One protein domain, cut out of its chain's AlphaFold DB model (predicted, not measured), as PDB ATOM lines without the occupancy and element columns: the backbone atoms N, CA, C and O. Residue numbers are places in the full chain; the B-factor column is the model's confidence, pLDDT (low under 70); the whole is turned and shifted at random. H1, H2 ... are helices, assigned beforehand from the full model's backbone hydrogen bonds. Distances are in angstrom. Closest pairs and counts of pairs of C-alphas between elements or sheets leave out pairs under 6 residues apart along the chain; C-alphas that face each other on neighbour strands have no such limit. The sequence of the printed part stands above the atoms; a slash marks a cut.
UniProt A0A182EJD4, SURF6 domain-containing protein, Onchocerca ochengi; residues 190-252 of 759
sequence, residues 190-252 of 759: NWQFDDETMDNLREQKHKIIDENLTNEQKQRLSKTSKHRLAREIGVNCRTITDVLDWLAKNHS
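Overview. This is residues 190 to 252 of the 759 residues of the protein "SURF6 domain-containing protein" of Onchocerca ochengi (UniProt A0A182EJD4). An open loop of four helices: long H1 runs out, short H2 makes the turn, H3 meets the far part of H1, and the chain folds back through residues 233 to 239 to H4, near H1. The 63 printed residues, all helix in class, hold H1, H2, H3 and H4 in that order and no named strand. It is only just loose, close to compact, with a radius of gyration of the C-alphas of 13.0 A and spans of 35 by 24 by 19 A.

Along the chain. H1, residues 195 to 211, begins at C-alpha 195 (47.265, -2.214, -37.898) and is 24.0 A long. H2 is residues 215 to 220, 9.0 A. H3 is residues 223 to 232, 14.5 A. H4, residues 240 to 250, 15.4 A, ends at C-alpha 250 (52.775, 12.445, -34.400).

Arrangement. H1 touches H3 with residues 205 to 209 alone, about perpendicular at 87 degrees; their closest C-alphas, Ile 209 and Ala 230, are 6.5 A apart. H1 and H4 are near each other. H2 and H4 are apart. Every O i to N i+4 pair is within hydrogen-bond range in H1, H2 and H4, and 5 of 6 in H3.

Size, cuts and confidence. The printed part has no cut and no long link. Mean pLDDT of the printed part is 71.0, with 24 residues under 70, among them 230 to 236.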
ATOM      1  N   ASN A 190      45.828  -0.538 -50.198       62.16
ATOM      2  CA  ASN A 190      46.758  -1.365 -50.972       62.16
ATOM      3  C   ASN A 190      48.222  -1.164 -50.540       62.16
ATOM      4  O   ASN A 190      49.073  -1.946 -50.950       62.16
ATOM      5  N   TRP A 191      48.520  -0.127 -49.747       58.66
ATOM      6  CA  TRP A 191      49.873   0.169 -49.257       58.66
ATOM      7  C   TRP A 191      50.295  -0.715 -48.075       58.66
ATOM      8  O   TRP A 191      51.484  -0.838 -47.814       58.66
ATOM      9  N   GLN A 192      49.334  -1.355 -47.396       62.94
ATOM     10  CA  GLN A 192      49.572  -2.224 -46.232       62.94
ATOM     11  C   GLN A 192      50.339  -1.514 -45.102       62.94
ATOM     12  O   GLN A 192      51.359  -1.997 -44.619       62.94
ATOM     13  N   PHE A 193      49.810  -0.364 -44.669       67.38
ATOM     14  CA  PHE A 193      50.133   0.175 -43.345       67.38
ATOM     15  C   PHE A 193      49.823  -0.860 -42.258       67.38
ATOM     16  O   PHE A 193      48.878  -1.641 -42.390       67.38
ATOM     17  N   ASP A 194      50.609  -0.829 -41.192       68.75
ATOM     18  CA  ASP A 194      50.424  -1.630 -39.991       68.75
ATOM     19  C   ASP A 194      49.092  -1.320 -39.284       68.75
ATOM     20  O   ASP A 194      48.553  -0.210 -39.363       68.75
ATOM     21  N   ASP A 195      48.558  -2.321 -38.579       69.75
ATOM     22  CA  ASP A 195      47.265  -2.214 -37.898       69.75
ATOM     23  C   ASP A 195      47.270  -1.117 -36.816       69.75
ATOM     24  O   ASP A 195      46.270  -0.422 -36.650       69.75
ATOM     25  N   GLU A 196      48.407  -0.886 -36.144       73.94
ATOM     26  CA  GLU A 196      48.571   0.168 -35.133       73.94
ATOM     27  C   GLU A 196      48.432   1.572 -35.749       73.94
ATOM     28  O   GLU A 196      47.626   2.375 -35.277       73.94
ATOM     29  N   THR A 197      49.133   1.879 -36.843       71.56
ATOM     30  CA  THR A 197      48.948   3.119 -37.617       71.56
ATOM     31  C   THR A 197      47.504   3.260 -38.101       71.56
ATOM     32  O   THR A 197      46.904   4.334 -37.986       71.56
ATOM     33  N   MET A 198      46.916   2.182 -38.625       71.31
ATOM     34  CA  MET A 198      45.558   2.200 -39.174       71.31
ATOM     35  C   MET A 198      44.472   2.415 -38.113       71.31
ATOM     36  O   MET A 198      43.476   3.086 -38.409       71.31
ATOM     37  N   ASP A 199      44.651   1.910 -36.891       76.44
ATOM     38  CA  ASP A 199      43.748   2.170 -35.769       76.44
ATOM     39  C   ASP A 199      44.008   3.531 -35.105       76.44
ATOM     40  O   ASP A 199      43.046   4.264 -34.877       76.44
ATOM     41  N   ASN A 200      45.259   3.983 -34.949       79.56
ATOM     42  CA  ASN A 200      45.551   5.350 -34.483       79.56
ATOM     43  C   ASN A 200      44.949   6.433 -35.413       79.56
ATOM     44  O   ASN A 200      44.418   7.447 -34.947       79.56
ATOM     45  N   LEU A 201      44.957   6.209 -36.736       74.81
ATOM     46  CA  LEU A 201      44.265   7.061 -37.717       74.81
ATOM     47  C   LEU A 201      42.739   7.064 -37.519       74.81
ATOM     48  O   LEU A 201      42.087   8.099 -37.706       74.81
ATOM     49  N   ARG A 202      42.143   5.925 -37.141       75.88
ATOM     50  CA  ARG A 202      40.710   5.838 -36.814       75.88
ATOM     51  C   ARG A 202      40.412   6.559 -35.503       75.88
ATOM     52  O   ARG A 202      39.446   7.320 -35.470       75.88
ATOM     53  N   GLU A 203      41.228   6.382 -34.468       76.88
ATOM     54  CA  GLU A 203      41.057   7.052 -33.176       76.88
ATOM     55  C   GLU A 203      41.155   8.572 -33.298       76.88
ATOM     56  O   GLU A 203      40.241   9.265 -32.851       76.88
ATOM     57  N   GLN A 204      42.178   9.115 -33.975       73.75
ATOM     58  CA  GLN A 204      42.253  10.566 -34.195       73.75
ATOM     59  C   GLN A 204      41.064  11.088 -35.008       73.75
ATOM     60  O   GLN A 204      40.503  12.131 -34.670       73.75
ATOM     61  N   LYS A 205      40.608  10.346 -36.025       77.38
ATOM     62  CA  LYS A 205      39.380  10.688 -36.754       77.38
ATOM     63  C   LYS A 205      38.160  10.725 -35.828       77.38
ATOM     64  O   LYS A 205      37.367  11.657 -35.923       77.38
ATOM     65  N   HIS A 206      37.990   9.736 -34.949       75.12
ATOM     66  CA  HIS A 206      36.892   9.712 -33.981       75.12
ATOM     67  C   HIS A 206      36.982  10.882 -32.996       75.12
ATOM     68  O   HIS A 206      36.006  11.614 -32.842       75.12
ATOM     69  N   LYS A 207      38.168  11.128 -32.432       78.50
ATOM     70  CA  LYS A 207      38.452  12.246 -31.529       78.50
ATOM     71  C   LYS A 207      38.110  13.600 -32.155       78.50
ATOM     72  O   LYS A 207      37.327  14.337 -31.575       78.50
ATOM     73  N   ILE A 208      38.601  13.897 -33.361       76.31
ATOM     74  CA  ILE A 208      38.350  15.184 -34.037       76.31
ATOM     75  C   ILE A 208      36.861  15.357 -34.389       76.31
ATOM     76  O   ILE A 208      36.335  16.467 -34.319       76.31
ATOM     77  N   ILE A 209      36.143  14.278 -34.731       76.00
ATOM     78  CA  ILE A 209      34.685  14.335 -34.943       76.00
ATOM     79  C   ILE A 209      33.959  14.647 -33.631       76.00
ATOM     80  O   ILE A 209      33.092  15.514 -33.610       76.00
ATOM     81  N   ASP A 210      34.299  13.962 -32.540       78.00
ATOM     82  CA  ASP A 210      33.630  14.146 -31.253       78.00
ATOM     83  C   ASP A 210      34.095  15.433 -30.519       78.00
ATOM     84  O   ASP A 210      33.353  15.964 -29.697       78.00
ATOM     85  N   GLU A 211      35.239  16.033 -30.851       78.19
ATOM     86  CA  GLU A 211      35.611  17.395 -30.421       78.19
ATOM     87  C   GLU A 211      34.759  18.478 -31.115       78.19
ATOM     88  O   GLU A 211      34.453  19.502 -30.509       78.19
ATOM     89  N   ASN A 212      34.289  18.225 -32.343       71.50
ATOM     90  CA  ASN A 212      33.425  19.130 -33.116       71.50
ATOM     91  C   ASN A 212      31.909  18.900 -32.901       71.50
ATOM     92  O   ASN A 212      31.095  19.450 -33.643       71.50
ATOM     93  N   LEU A 213      31.503  18.091 -31.912       75.12
ATOM     94  CA  LEU A 213      30.094  17.761 -31.643       75.12
ATOM     95  C   LEU A 213      29.696  18.028 -30.186       75.12
ATOM     96  O   LEU A 213      30.350  17.565 -29.248       75.12
ATOM     97  N   THR A 214      28.552  18.689 -29.983       74.31
ATOM     98  CA  THR A 214      27.966  18.835 -28.641       74.31
ATOM     99  C   THR A 214      27.392  17.507 -28.134       74.31
ATOM    100  O   THR A 214      27.091  16.593 -28.905       74.31
ATOM    101  N   ASN A 215      27.233  17.376 -26.815       69.12
ATOM    102  CA  ASN A 215      26.859  16.104 -26.181       69.12
ATOM    103  C   ASN A 215      25.489  15.564 -26.644       69.12
ATOM    104  O   ASN A 215      25.336  14.356 -26.807       69.12
ATOM    105  N   GLU A 216      24.535  16.440 -26.967       67.88
ATOM    106  CA  GLU A 216      23.252  16.053 -27.573       67.88
ATOM    107  C   GLU A 216      23.412  15.530 -29.012       67.88
ATOM    108  O   GLU A 216      22.826  14.514 -29.394       67.88
ATOM    109  N   GLN A 217      24.244  16.196 -29.821       68.38
ATOM    110  CA  GLN A 217      24.528  15.779 -31.197       68.38
ATOM    111  C   GLN A 217      25.268  14.437 -31.230       68.38
ATOM    112  O   GLN A 217      24.984  13.599 -32.087       68.38
ATOM    113  N   LYS A 218      26.169  14.187 -30.268       67.19
ATOM    114  CA  LYS A 218      26.881  12.906 -30.120       67.19
ATOM    115  C   LYS A 218      25.942  11.717 -29.956       67.19
ATOM    116  O   LYS A 218      26.263  10.659 -30.497       67.19
ATOM    117  N   GLN A 219      24.827  11.903 -29.245       66.31
ATOM    118  CA  GLN A 219      23.799  10.886 -29.012       66.31
ATOM    119  C   GLN A 219      22.806  10.766 -30.183       66.31
ATOM    120  O   GLN A 219      22.390   9.659 -30.515       66.31
ATOM    121  N   ARG A 220      22.443  11.879 -30.842       70.75
ATOM    122  CA  ARG A 220      21.474  11.884 -31.960       70.75
ATOM    123  C   ARG A 220      22.050  11.478 -33.327       70.75
ATOM    124  O   ARG A 220      21.294  11.036 -34.188       70.75
ATOM    125  N   LEU A 221      23.353  11.644 -33.575       73.81
ATOM    126  CA  LEU A 221      23.944  11.405 -34.901       73.81
ATOM    127  C   LEU A 221      24.300   9.932 -35.154       73.81
ATOM    128  O   LEU A 221      25.171   9.359 -34.500       73.81
ATOM    129  N   SER A 222      23.699   9.354 -36.199       74.69
ATOM    130  CA  SER A 222      24.004   7.999 -36.672       74.69
ATOM    131  C   SER A 222      25.456   7.842 -37.154       74.69
ATOM    132  O   SER A 222      26.107   8.805 -37.577       74.69
ATOM    133  N   LYS A 223      25.958   6.597 -37.175       71.88
ATOM    134  CA  LYS A 223      27.309   6.271 -37.679       71.88
ATOM    135  C   LYS A 223      27.530   6.757 -39.122       71.88
ATOM    136  O   LYS A 223      28.602   7.271 -39.433       71.88
ATOM    137  N   THR A 224      26.516   6.654 -39.985       72.62
ATOM    138  CA  THR A 224      26.547   7.158 -41.370       72.62
ATOM    139  C   THR A 224      26.599   8.684 -41.441       72.62
ATOM    140  O   THR A 224      27.373   9.210 -42.239       72.62
ATOM    141  N   SER A 225      25.867   9.399 -40.580       73.81
ATOM    142  CA  SER A 225      25.946  10.864 -40.489       73.81
ATOM    143  C   SER A 225      27.313  11.330 -39.980       73.81
ATOM    144  O   SER A 225      27.930  12.185 -40.615       73.81
ATOM    145  N   LYS A 226      27.866  10.699 -38.929       72.25
ATOM    146  CA  LYS A 226      29.244  10.970 -38.469       72.25
ATOM    147  C   LYS A 226      30.283  10.688 -39.578       72.25
ATOM    148  O   LYS A 226      31.229  11.451 -39.743       72.25
ATOM    149  N   HIS A 227      30.073   9.666 -40.417       69.50
ATOM    150  CA  HIS A 227      30.900   9.391 -41.609       69.50
ATOM    151  C   HIS A 227      30.680  10.344 -42.802       69.50
ATOM    152  O   HIS A 227      31.516  10.374 -43.709       69.50
ATOM    153  N   ARG A 228      29.579  11.103 -42.869       71.69
ATOM    154  CA  ARG A 228      29.433  12.227 -43.812       71.69
ATOM    155  C   ARG A 228      30.215  13.436 -43.291       71.69
ATOM    156  O   ARG A 228      31.118  13.890 -43.988       71.69
ATOM    157  N   LEU A 229      29.983  13.822 -42.036       71.69
ATOM    158  CA  LEU A 229      30.659  14.939 -41.370       71.69
ATOM    159  C   LEU A 229      32.198  14.813 -41.423       71.69
ATOM    160  O   LEU A 229      32.887  15.762 -41.779       71.69
ATOM    161  N   ALA A 230      32.738  13.609 -41.194       66.25
ATOM    162  CA  ALA A 230      34.171  13.306 -41.317       66.25
ATOM    163  C   ALA A 230      34.789  13.657 -42.689       66.25
ATOM    164  O   ALA A 230      35.967  14.007 -42.780       66.25
ATOM    165  N   ARG A 231      34.004  13.538 -43.770       66.50
ATOM    166  CA  ARG A 231      34.437  13.829 -45.147       66.50
ATOM    167  C   ARG A 231      34.296  15.309 -45.497       66.50
ATOM    168  O   ARG A 231      35.119  15.811 -46.260       66.50
ATOM    169  N   GLU A 232      33.297  15.976 -44.922       67.81
ATOM    170  CA  GLU A 232      33.017  17.409 -45.087       67.81
ATOM    171  C   GLU A 232      34.026  18.275 -44.316       67.81
ATOM    172  O   GLU A 232      34.590  19.195 -44.899       67.81
ATOM    173  N   ILE A 233      34.353  17.914 -43.067       67.62
ATOM    174  CA  ILE A 233      35.431  18.548 -42.277       67.62
ATOM    175  C   ILE A 233      36.827  18.201 -42.847       67.62
ATOM    176  O   ILE A 233      37.795  18.920 -42.621       67.62
ATOM    177  N   GLY A 234      36.948  17.115 -43.621       63.16
ATOM    178  CA  GLY A 234      38.206  16.714 -44.265       63.16
ATOM    179  C   GLY A 234      39.164  15.912 -43.377       63.16
ATOM    180  O   GLY A 234      40.323  15.756 -43.739       63.16
ATOM    181  N   VAL A 235      38.679  15.371 -42.253       66.38
ATOM    182  CA  VAL A 235      39.470  14.635 -41.243       66.38
ATOM    183  C   VAL A 235      40.075  13.334 -41.789       66.38
ATOM    184  O   VAL A 235      41.129  12.890 -41.342       66.38
ATOM    185  N   ASN A 236      39.416  12.700 -42.762       68.81
ATOM    186  CA  ASN A 236      39.955  11.511 -43.417       68.81
ATOM    187  C   ASN A 236      41.160  11.876 -44.302       68.81
ATOM    188  O   ASN A 236      40.978  12.578 -45.302       68.81
ATOM    189  N   CYS A 237      42.328  11.280 -44.031       71.75
ATOM    190  CA  CYS A 237      43.408  11.164 -45.016       71.75
ATOM    191  C   CYS A 237      42.853  10.570 -46.327       71.75
ATOM    192  O   CYS A 237      42.105   9.588 -46.312       71.75
ATOM    193  N   ARG A 238      43.183  11.199 -47.456       70.88
ATOM    194  CA  ARG A 238      42.711  10.855 -48.808       70.88
ATOM    195  C   ARG A 238      43.818  10.224 -49.646       70.88
ATOM    196  O   ARG A 238      43.523   9.434 -50.539       70.88
ATOM    197  N   THR A 239      45.067  10.571 -49.353       77.19
ATOM    198  CA  THR A 239      46.274  10.089 -50.022       77.19
ATOM    199  C   THR A 239      47.253   9.458 -49.032       77.19
ATOM    200  O   THR A 239      47.135   9.633 -47.819       77.19
ATOM    201  N   ILE A 240      48.241   8.724 -49.545       68.75
ATOM    202  CA  ILE A 240      49.311   8.134 -48.729       68.75
ATOM    203  C   ILE A 240      50.263   9.216 -48.204       68.75
ATOM    204  O   ILE A 240      50.735   9.100 -47.076       68.75
ATOM    205  N   THR A 241      50.484  10.307 -48.950       77.00
ATOM    206  CA  THR A 241      51.244  11.463 -48.442       77.00
ATOM    207  C   THR A 241      50.565  12.069 -47.215       77.00
ATOM    208  O   THR A 241      51.262  12.383 -46.260       77.00
ATOM    209  N   ASP A 242      49.228  12.153 -47.177       77.50
ATOM    210  CA  ASP A 242      48.501  12.663 -46.001       77.50
ATOM    211  C   ASP A 242      48.806  11.819 -44.746       77.50
ATOM    212  O   ASP A 242      49.004  12.367 -43.662       77.50
ATOM    213  N   VAL A 243      48.884  10.489 -44.905       72.62
ATOM    214  CA  VAL A 243      49.219   9.543 -43.826       72.62
ATOM    215  C   VAL A 243      50.686   9.666 -43.408       72.62
ATOM    216  O   VAL A 243      50.973   9.704 -42.215       72.62
ATOM    217  N   LEU A 244      51.617   9.777 -44.359       72.88
ATOM    218  CA  LEU A 244      53.047   9.945 -44.070       72.88
ATOM    219  C   LEU A 244      53.337  11.290 -43.378       72.88
ATOM    220  O   LEU A 244      54.094  11.336 -42.410       72.88
ATOM    221  N   ASP A 245      52.681  12.369 -43.804       76.06
ATOM    222  CA  ASP A 245      52.746  13.685 -43.161       76.06
ATOM    223  C   ASP A 245      52.100  13.686 -41.765       76.06
ATOM    224  O   ASP A 245      52.503  14.464 -40.899       76.06
ATOM    225  N   TRP A 246      51.074  12.862 -41.540       76.88
ATOM    226  CA  TRP A 246      50.439  12.661 -40.235       76.88
ATOM    227  C   TRP A 246      51.349  11.849 -39.296       76.88
ATOM    228  O   TRP A 246      51.575  12.267 -38.158       76.88
ATOM    229  N   LEU A 247      51.968  10.770 -39.792       70.88
ATOM    230  CA  LEU A 247      52.982   9.988 -39.075       70.88
ATOM    231  C   LEU A 247      54.169  10.873 -38.674       70.88
ATOM    232  O   LEU A 247      54.542  10.915 -37.503       70.88
ATOM    233  N   ALA A 248      54.708  11.660 -39.611       69.25
ATOM    234  CA  ALA A 248      55.830  12.567 -39.364       69.25
ATOM    235  C   ALA A 248      55.529  13.644 -38.304       69.25
ATOM    236  O   ALA A 248      56.442  14.093 -37.610       69.25
ATOM    237  N   LYS A 249      54.261  14.051 -38.144       72.75
ATOM    238  CA  LYS A 249      53.833  14.988 -37.089       72.75
ATOM    239  C   LYS A 249      53.730  14.291 -35.730       72.75
ATOM    240  O   LYS A 249      54.282  14.799 -34.755       72.75
ATOM    241  N   ASN A 250      53.080  13.127 -35.666       65.44
ATOM    242  CA  ASN A 250      52.775  12.445 -34.400       65.44
ATOM    243  C   ASN A 250      53.947  11.623 -33.827       65.44
ATOM    244  O   ASN A 250      54.127  11.590 -32.614       65.44
ATOM    245  N   HIS A 251      54.787  11.016 -34.671       59.31
ATOM    246  CA  HIS A 251      55.925  10.178 -34.251       59.31
ATOM    247  C   HIS A 251      57.248  10.965 -34.150       59.31
ATOM    248  O   HIS A 251      58.319  10.386 -33.975       59.31
ATOM    249  N   SER A 252      57.184  12.301 -34.188       42.44
ATOM    250  CA  SER A 252      58.332  13.226 -34.145       42.44
ATOM    251  C   SER A 252      59.183  13.176 -32.859       42.44
ATOM    252  O   SER A 252      60.226  13.827 -32.787       42.44
TER     253      SER A 252